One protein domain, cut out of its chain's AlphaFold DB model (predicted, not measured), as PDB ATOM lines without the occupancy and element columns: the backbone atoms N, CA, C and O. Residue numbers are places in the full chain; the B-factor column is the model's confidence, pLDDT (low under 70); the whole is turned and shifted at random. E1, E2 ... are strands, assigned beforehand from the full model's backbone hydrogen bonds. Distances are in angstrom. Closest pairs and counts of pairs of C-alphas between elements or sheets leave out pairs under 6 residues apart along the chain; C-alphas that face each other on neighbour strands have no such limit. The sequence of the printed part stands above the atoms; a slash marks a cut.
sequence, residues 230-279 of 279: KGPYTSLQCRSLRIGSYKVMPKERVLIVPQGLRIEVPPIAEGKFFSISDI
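What this domain is: This is residues 230 to 279 of the 279 residues of an uncharacterized protein of Portunus trituberculatus (UniProt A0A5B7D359). With little regular structure, the domain has a small three-strand sheet (E1, E4, E5) towards one end, a separate hairpin (E2, E3) whose residues 242 to 247 stick out, and a long tail, residues 263 to 279, that runs away from the sheet and folds back. The 50 printed residues hold five named strands, E1 to E5, and no named helix; the class is all strand, with 16 residues in strands. Both sheets, E1 - E4 - E5 and E2 - E3, are antiparallel. The whole is only just compact, close to loose, radius of gyration of the C-alphas 11.4 A, spanning 33 by 21 by 19 A.

Where its parts are: E1, residues 234 to 236, begins at C-alpha (43.774, -47.176, -38.669). E2 is 241 to 243, E3 246 to 248, and E4 254 to 257, 9.8 A long; the others measure 6.7 A each. E5, 260 to 262, ends at C-alpha (44.399, -38.364, -32.882).

How they stand to each other: E1 and E4 are antiparallel at 164 degrees, N 236 to O 254 2.8 A. Hairpin E2 and E3 has N 241 to O 248 at 2.8 A; both are apart from E1, E4 and E5. Hairpin E4 and E5 has N 257 to O 260 at 2.9 A.

The domain as a whole: The C-alphas farthest apart, Pro 232 and Glu 270, are 33.7 A apart. The printed part has no cut and no long link; residues 271 to 279 have pLDDT under 70.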
ATOM      1  N   LYS A 230      50.758 -48.341 -28.318       72.88
ATOM      2  CA  LYS A 230      50.843 -49.790 -28.540       72.88
ATOM      3  C   LYS A 230      49.478 -50.311 -28.988       72.88
ATOM      4  O   LYS A 230      48.498 -50.145 -28.263       72.88
ATOM      5  N   GLY A 231      49.428 -50.953 -30.154       81.06
ATOM      6  CA  GLY A 231      48.235 -51.642 -30.650       81.06
ATOM      7  C   GLY A 231      47.950 -51.418 -32.138       81.06
ATOM      8  O   GLY A 231      48.624 -50.610 -32.780       81.06
ATOM      9  N   PRO A 232      46.957 -52.139 -32.691       85.44
ATOM     10  CA  PRO A 232      46.491 -51.922 -34.053       85.44
ATOM     11  C   PRO A 232      45.889 -50.525 -34.174       85.44
ATOM     12  O   PRO A 232      45.216 -50.048 -33.262       85.44
ATOM     13  N   TYR A 233      46.108 -49.870 -35.306       87.56
ATOM     14  CA  TYR A 233      45.544 -48.557 -35.578       87.56
ATOM     15  C   TYR A 233      45.126 -48.440 -37.037       87.56
ATOM     16  O   TYR A 233      45.593 -49.182 -37.899       87.56
ATOM     17  N   THR A 234      44.238 -47.490 -37.313       89.12
ATOM     18  CA  THR A 234      43.774 -47.176 -38.669       89.12
ATOM     19  C   THR A 234      44.123 -45.733 -39.008       89.12
ATOM     20  O   THR A 234      43.909 -44.830 -38.201       89.12
ATOM     21  N   SER A 235      44.660 -45.508 -40.208       90.81
ATOM     22  CA  SER A 235      45.031 -44.181 -40.702       90.81
ATOM     23  C   SER A 235      44.095 -43.747 -41.828       90.81
ATOM     24  O   SER A 235      43.932 -44.467 -42.812       90.81
ATOM     25  N   LEU A 236      43.493 -42.562 -41.705       92.00
ATOM     26  CA  LEU A 236      42.549 -42.014 -42.680       92.00
ATOM     27  C   LEU A 236      43.064 -40.699 -43.268       92.00
ATOM     28  O   LEU A 236      43.328 -39.731 -42.552       92.00
ATOM     29  N   GLN A 237      43.161 -40.632 -44.595       93.00
ATOM     30  CA  GLN A 237      43.446 -39.387 -45.303       93.00
ATOM     31  C   GLN A 237      42.142 -38.617 -45.545       93.00
ATOM     32  O   GLN A 237      41.409 -38.867 -46.502       93.00
ATOM     33  N   CYS A 238      41.847 -37.664 -44.666       92.69
ATOM     34  CA  CYS A 238      40.613 -36.889 -44.721       92.69
ATOM     35  C   CYS A 238      40.810 -35.576 -45.489       92.69
ATOM     36  O   CYS A 238      41.722 -34.812 -45.192       92.69
ATOM     37  N   ARG A 239      39.893 -35.252 -46.415       94.00
ATOM     38  CA  ARG A 239      39.816 -33.894 -46.993       94.00
ATOM     39  C   ARG A 239      39.337 -32.874 -45.960       94.00
ATOM     40  O   ARG A 239      39.784 -31.738 -45.968       94.00
ATOM     41  N   SER A 240      38.408 -33.269 -45.084       94.31
ATOM     42  CA  SER A 240      37.824 -32.403 -44.060       94.31
ATOM     43  C   SER A 240      37.373 -33.183 -42.837       94.31
ATOM     44  O   SER A 240      36.826 -34.271 -42.991       94.31
ATOM     45  N   LEU A 241      37.498 -32.582 -41.657       92.88
ATOM     46  CA  LEU A 241      36.912 -33.070 -40.413       92.88
ATOM     47  C   LEU A 241      35.865 -32.093 -39.896       92.88
ATOM     48  O   LEU A 241      36.052 -30.873 -39.952       92.88
ATOM     49  N   ARG A 242      34.762 -32.638 -39.383       92.75
ATOM     50  CA  ARG A 242      33.680 -31.868 -38.775       92.75
ATOM     51  C   ARG A 242      33.413 -32.383 -37.370       92.75
ATOM     52  O   ARG A 242      33.023 -33.532 -37.205       92.75
ATOM     53  N   ILE A 243      33.589 -31.510 -36.385       87.75
ATOM     54  CA  ILE A 243      33.274 -31.780 -34.982       87.75
ATOM     55  C   ILE A 243      32.150 -30.812 -34.605       87.75
ATOM     56  O   ILE A 243      32.370 -29.615 -34.418       87.75
ATOM     57  N   GLY A 244      30.910 -31.307 -34.606       91.31
ATOM     58  CA  GLY A 244      29.715 -30.477 -34.437       91.31
ATOM     59  C   GLY A 244      29.566 -29.415 -35.540       91.31
ATOM     60  O   GLY A 244      29.398 -29.727 -36.724       91.31
ATOM     61  N   SER A 245      29.603 -28.138 -35.157       88.31
ATOM     62  CA  SER A 245      29.563 -26.993 -36.079       88.31
ATOM     63  C   SER A 245      30.945 -26.563 -36.588       88.31
ATOM     64  O   SER A 245      31.016 -25.777 -37.532       88.31
ATOM     65  N   TYR A 246      32.034 -27.080 -36.012       87.31
ATOM     66  CA  TYR A 246      33.396 -26.724 -36.396       87.31
ATOM     67  C   TYR A 246      33.886 -27.587 -37.563       87.31
ATOM     68  O   TYR A 246      33.744 -28.812 -37.540       87.31
ATOM     69  N   LYS A 247      34.464 -26.950 -38.589       91.69
ATOM     70  CA  LYS A 247      35.011 -27.606 -39.785       91.69
ATOM     71  C   LYS A 247      36.485 -27.244 -39.944       91.69
ATOM     72  O   LYS A 247      36.829 -26.069 -40.011       91.69
ATOM     73  N   VAL A 248      37.328 -28.262 -40.062       91.19
ATOM     74  CA  VAL A 248      38.793 -28.161 -40.147       91.19
ATOM     75  C   VAL A 248      39.281 -28.969 -41.349       91.19
ATOM     76  O   VAL A 248      38.746 -30.043 -41.619       91.19
ATOM     77  N   MET A 249      40.298 -28.472 -42.058       91.69
ATOM     78  CA  MET A 249      41.059 -29.249 -43.047       91.69
ATOM     79  C   MET A 249      42.326 -29.789 -42.363       91.69
ATOM     80  O   MET A 249      43.223 -28.990 -42.075       91.69
ATOM     81  N   PRO A 250      42.412 -31.094 -42.052       91.00
ATOM     82  CA  PRO A 250      43.625 -31.675 -41.483       91.00
ATOM     83  C   PRO A 250      44.775 -31.550 -42.479       91.00
ATOM     84  O   PRO A 250      44.577 -31.735 -43.681       91.00
ATOM     85  N   LYS A 251      45.971 -31.233 -41.981       87.38
ATOM     86  CA  LYS A 251      47.187 -31.287 -42.806       87.38
ATOM     87  C   LYS A 251      47.731 -32.707 -42.903       87.38
ATOM     88  O   LYS A 251      48.297 -33.074 -43.926       87.38
ATOM     89  N   GLU A 252      47.512 -33.492 -41.856       89.25
ATOM     90  CA  GLU A 252      48.005 -34.857 -41.733       89.25
ATOM     91  C   GLU A 252      46.863 -35.876 -41.680       89.25
ATOM     92  O   GLU A 252      45.677 -35.525 -41.659       89.25
ATOM     93  N   ARG A 253      47.225 -37.162 -41.693       90.12
ATOM     94  CA  ARG A 253      46.259 -38.258 -41.597       90.12
ATOM     95  C   ARG A 253      45.672 -38.337 -40.191       90.12
ATOM     96  O   ARG A 253      46.354 -38.104 -39.198       90.12
ATOM     97  N   VAL A 254      44.402 -38.712 -40.114       90.88
ATOM     98  CA  VAL A 254      43.698 -38.954 -38.852       90.88
ATOM     99  C   VAL A 254      44.001 -40.370 -38.394       90.88
ATOM    100  O   VAL A 254      43.847 -41.305 -39.183       90.88
ATOM    101  N   LEU A 255      44.419 -40.529 -37.142       90.44
ATOM    102  CA  LEU A 255      44.739 -41.836 -36.573       90.44
ATOM    103  C   LEU A 255      43.637 -42.265 -35.605       90.44
ATOM    104  O   LEU A 255      43.325 -41.553 -34.651       90.44
ATOM    105  N   ILE A 256      43.068 -43.439 -35.858       90.19
ATOM    106  CA  ILE A 256      42.116 -44.108 -34.973       90.19
ATOM    107  C   ILE A 256      42.889 -45.200 -34.242       90.19
ATOM    108  O   ILE A 256      43.370 -46.146 -34.872       90.19
ATOM    109  N   VAL A 257      43.028 -45.043 -32.930       88.31
ATOM    110  CA  VAL A 257      43.717 -45.977 -32.033       88.31
ATOM    111  C   VAL A 257      42.730 -46.479 -30.971       88.31
ATOM    112  O   VAL A 257      41.734 -45.808 -30.708       88.31
ATOM    113  N   PRO A 258      42.971 -47.629 -30.317       84.62
ATOM    114  CA  PRO A 258      42.089 -48.120 -29.256       84.62
ATOM    115  C   PRO A 258      41.926 -47.136 -28.093       84.62
ATOM    116  O   PRO A 258      40.894 -47.130 -27.433       84.62
ATOM    117  N   GLN A 259      42.936 -46.297 -27.853       82.44
ATOM    118  CA  GLN A 259      42.923 -45.265 -26.819       82.44
ATOM    119  C   GLN A 259      42.111 -44.020 -27.210       82.44
ATOM    120  O   GLN A 259      41.825 -43.207 -26.343       82.44
ATOM    121  N   GLY A 260      41.759 -43.837 -28.487       85.12
ATOM    122  CA  GLY A 260      41.059 -42.640 -28.948       85.12
ATOM    123  C   GLY A 260      41.398 -42.219 -30.377       85.12
ATOM    124  O   GLY A 260      41.849 -42.999 -31.215       85.12
ATOM    125  N   LEU A 261      41.149 -40.945 -30.680       86.81
ATOM    126  CA  LEU A 261      41.240 -40.404 -32.035       86.81
ATOM    127  C   LEU A 261      42.221 -39.232 -32.093       86.81
ATOM    128  O   LEU A 261      41.922 -38.157 -31.590       86.81
ATOM    129  N   ARG A 262      43.364 -39.403 -32.764       85.88
ATOM    130  CA  ARG A 262      44.399 -38.364 -32.882       85.88
ATOM    131  C   ARG A 262      44.240 -37.586 -34.188       85.88
ATOM    132  O   ARG A 262      44.300 -38.151 -35.282       85.88
ATOM    133  N   ILE A 263      44.071 -36.270 -34.065       88.75
ATOM    134  CA  ILE A 263      43.977 -35.332 -35.189       88.75
ATOM    135  C   ILE A 263      45.041 -34.256 -35.014       88.75
ATOM    136  O   ILE A 263      45.068 -33.588 -33.984       88.75
ATOM    137  N   GLU A 264      45.852 -34.029 -36.043       83.25
ATOM    138  CA  GLU A 264      46.727 -32.862 -36.104       83.25
ATOM    139  C   GLU A 264      46.038 -31.715 -36.853       83.25
ATOM    140  O   GLU A 264      45.843 -31.742 -38.076       83.25
ATOM    141  N   VAL A 265      45.609 -30.706 -36.092       81.44
ATOM    142  CA  VAL A 265      44.912 -29.525 -36.612       81.44
ATOM    143  C   VAL A 265      45.815 -28.300 -36.487       81.44
ATOM    144  O   VAL A 265      46.397 -28.090 -35.420       81.44
ATOM    145  N   PRO A 266      45.908 -27.448 -37.528       78.00
ATOM    146  CA  PRO A 266      46.609 -26.178 -37.416       78.00
ATOM    147  C   PRO A 266      46.066 -25.316 -36.262       78.00
ATOM    148  O   PRO A 266      44.853 -25.289 -36.040       78.00
ATOM    149  N   PRO A 267      46.936 -24.578 -35.554       72.69
ATOM    150  CA  PRO A 267      46.525 -23.693 -34.471       72.69
ATOM    151  C   PRO A 267      45.510 -22.645 -34.949       72.69
ATOM    152  O   PRO A 267      45.734 -21.964 -35.947       72.69
ATOM    153  N   ILE A 268      44.395 -22.504 -34.220       71.56
ATOM    154  CA  ILE A 268      43.328 -21.518 -34.508       71.56
ATOM    155  C   ILE A 268      43.754 -20.102 -34.066       71.56
ATOM    156  O   ILE A 268      43.301 -19.105 -34.620       71.56
ATOM    157  N   ALA A 269      44.661 -20.021 -33.090       73.50
ATOM    158  CA  ALA A 269      45.340 -18.811 -32.638       73.50
ATOM    159  C   ALA A 269      46.832 -19.133 -32.466       73.50
ATOM    160  O   ALA A 269      47.163 -20.259 -32.086       73.50
ATOM    161  N   GLU A 270      47.715 -18.179 -32.774       71.75
ATOM    162  CA  GLU A 270      49.170 -18.376 -32.840       71.75
ATOM    163  C   GLU A 270      49.706 -19.185 -31.639       71.75
ATOM    164  O   GLU A 270      49.641 -18.750 -30.491       71.75
ATOM    165  N   GLY A 271      50.210 -20.397 -31.914       59.56
ATOM    166  CA  GLY A 271      50.999 -21.189 -30.963       59.56
ATOM    167  C   GLY A 271      50.315 -22.334 -30.198       59.56
ATOM    168  O   GLY A 271      50.958 -22.880 -29.305       59.56
ATOM    169  N   LYS A 272      49.068 -22.746 -30.496       57.50
ATOM    170  CA  LYS A 272      48.426 -23.899 -29.808       57.50
ATOM    171  C   LYS A 272      47.886 -24.978 -30.752       57.50
ATOM    172  O   LYS A 272      46.875 -24.766 -31.416       57.50
ATOM    173  N   PHE A 273      48.525 -26.146 -30.758       62.09
ATOM    174  CA  PHE A 273      47.999 -27.361 -31.389       62.09
ATOM    175  C   PHE A 273      46.965 -28.027 -30.475       62.09
ATOM    176  O   PHE A 273      47.113 -28.015 -29.253       62.09
ATOM    177  N   PHE A 274      45.919 -28.603 -31.066       61.72
ATOM    178  CA  PHE A 274      44.885 -29.333 -30.334       61.72
ATOM    179  C   PHE A 274      45.045 -30.831 -30.588       61.72
ATOM    180  O   PHE A 274      44.810 -31.284 -31.704       61.72
ATOM    181  N   SER A 275      45.416 -31.590 -29.556       61.75
ATOM    182  CA  SER A 275      45.306 -33.051 -29.536       61.75
ATOM    183  C   SER A 275      44.072 -33.436 -28.725       61.75
ATOM    184  O   SER A 275      43.971 -33.086 -27.549       61.75
ATOM    185  N   ILE A 276      43.127 -34.134 -29.347       64.81
ATOM    186  CA  ILE A 276      41.999 -34.752 -28.646       64.81
ATOM    187  C   ILE A 276      42.442 -36.184 -28.364       64.81
ATOM    188  O   ILE A 276      42.706 -36.915 -29.308       64.81
ATOM    189  N   SER A 277      42.610 -36.557 -27.098       58.00
ATOM    190  CA  SER A 277      43.120 -37.889 -26.734       58.00
ATOM    191  C   SER A 277      42.124 -38.724 -25.937       58.00
ATOM    192  O   SER A 277      42.328 -39.922 -25.842       58.00
ATOM    193  N   ASP A 278      41.035 -38.130 -25.440       44.22
ATOM    194  CA  ASP A 278      40.064 -38.799 -24.572       44.22
ATOM    195  C   ASP A 278      38.629 -38.471 -25.028       44.22
ATOM    196  O   ASP A 278      38.239 -37.296 -25.054       44.22
ATOM    197  N   ILE A 279      37.855 -39.498 -25.400       47.31
ATOM    198  CA  ILE A 279      36.383 -39.479 -25.539       47.31
ATOM    199  C   ILE A 279      35.835 -40.721 -24.844       47.31
ATOM    200  O   ILE A 279      36.410 -41.805 -25.081       47.31
TER     201      ILE A 279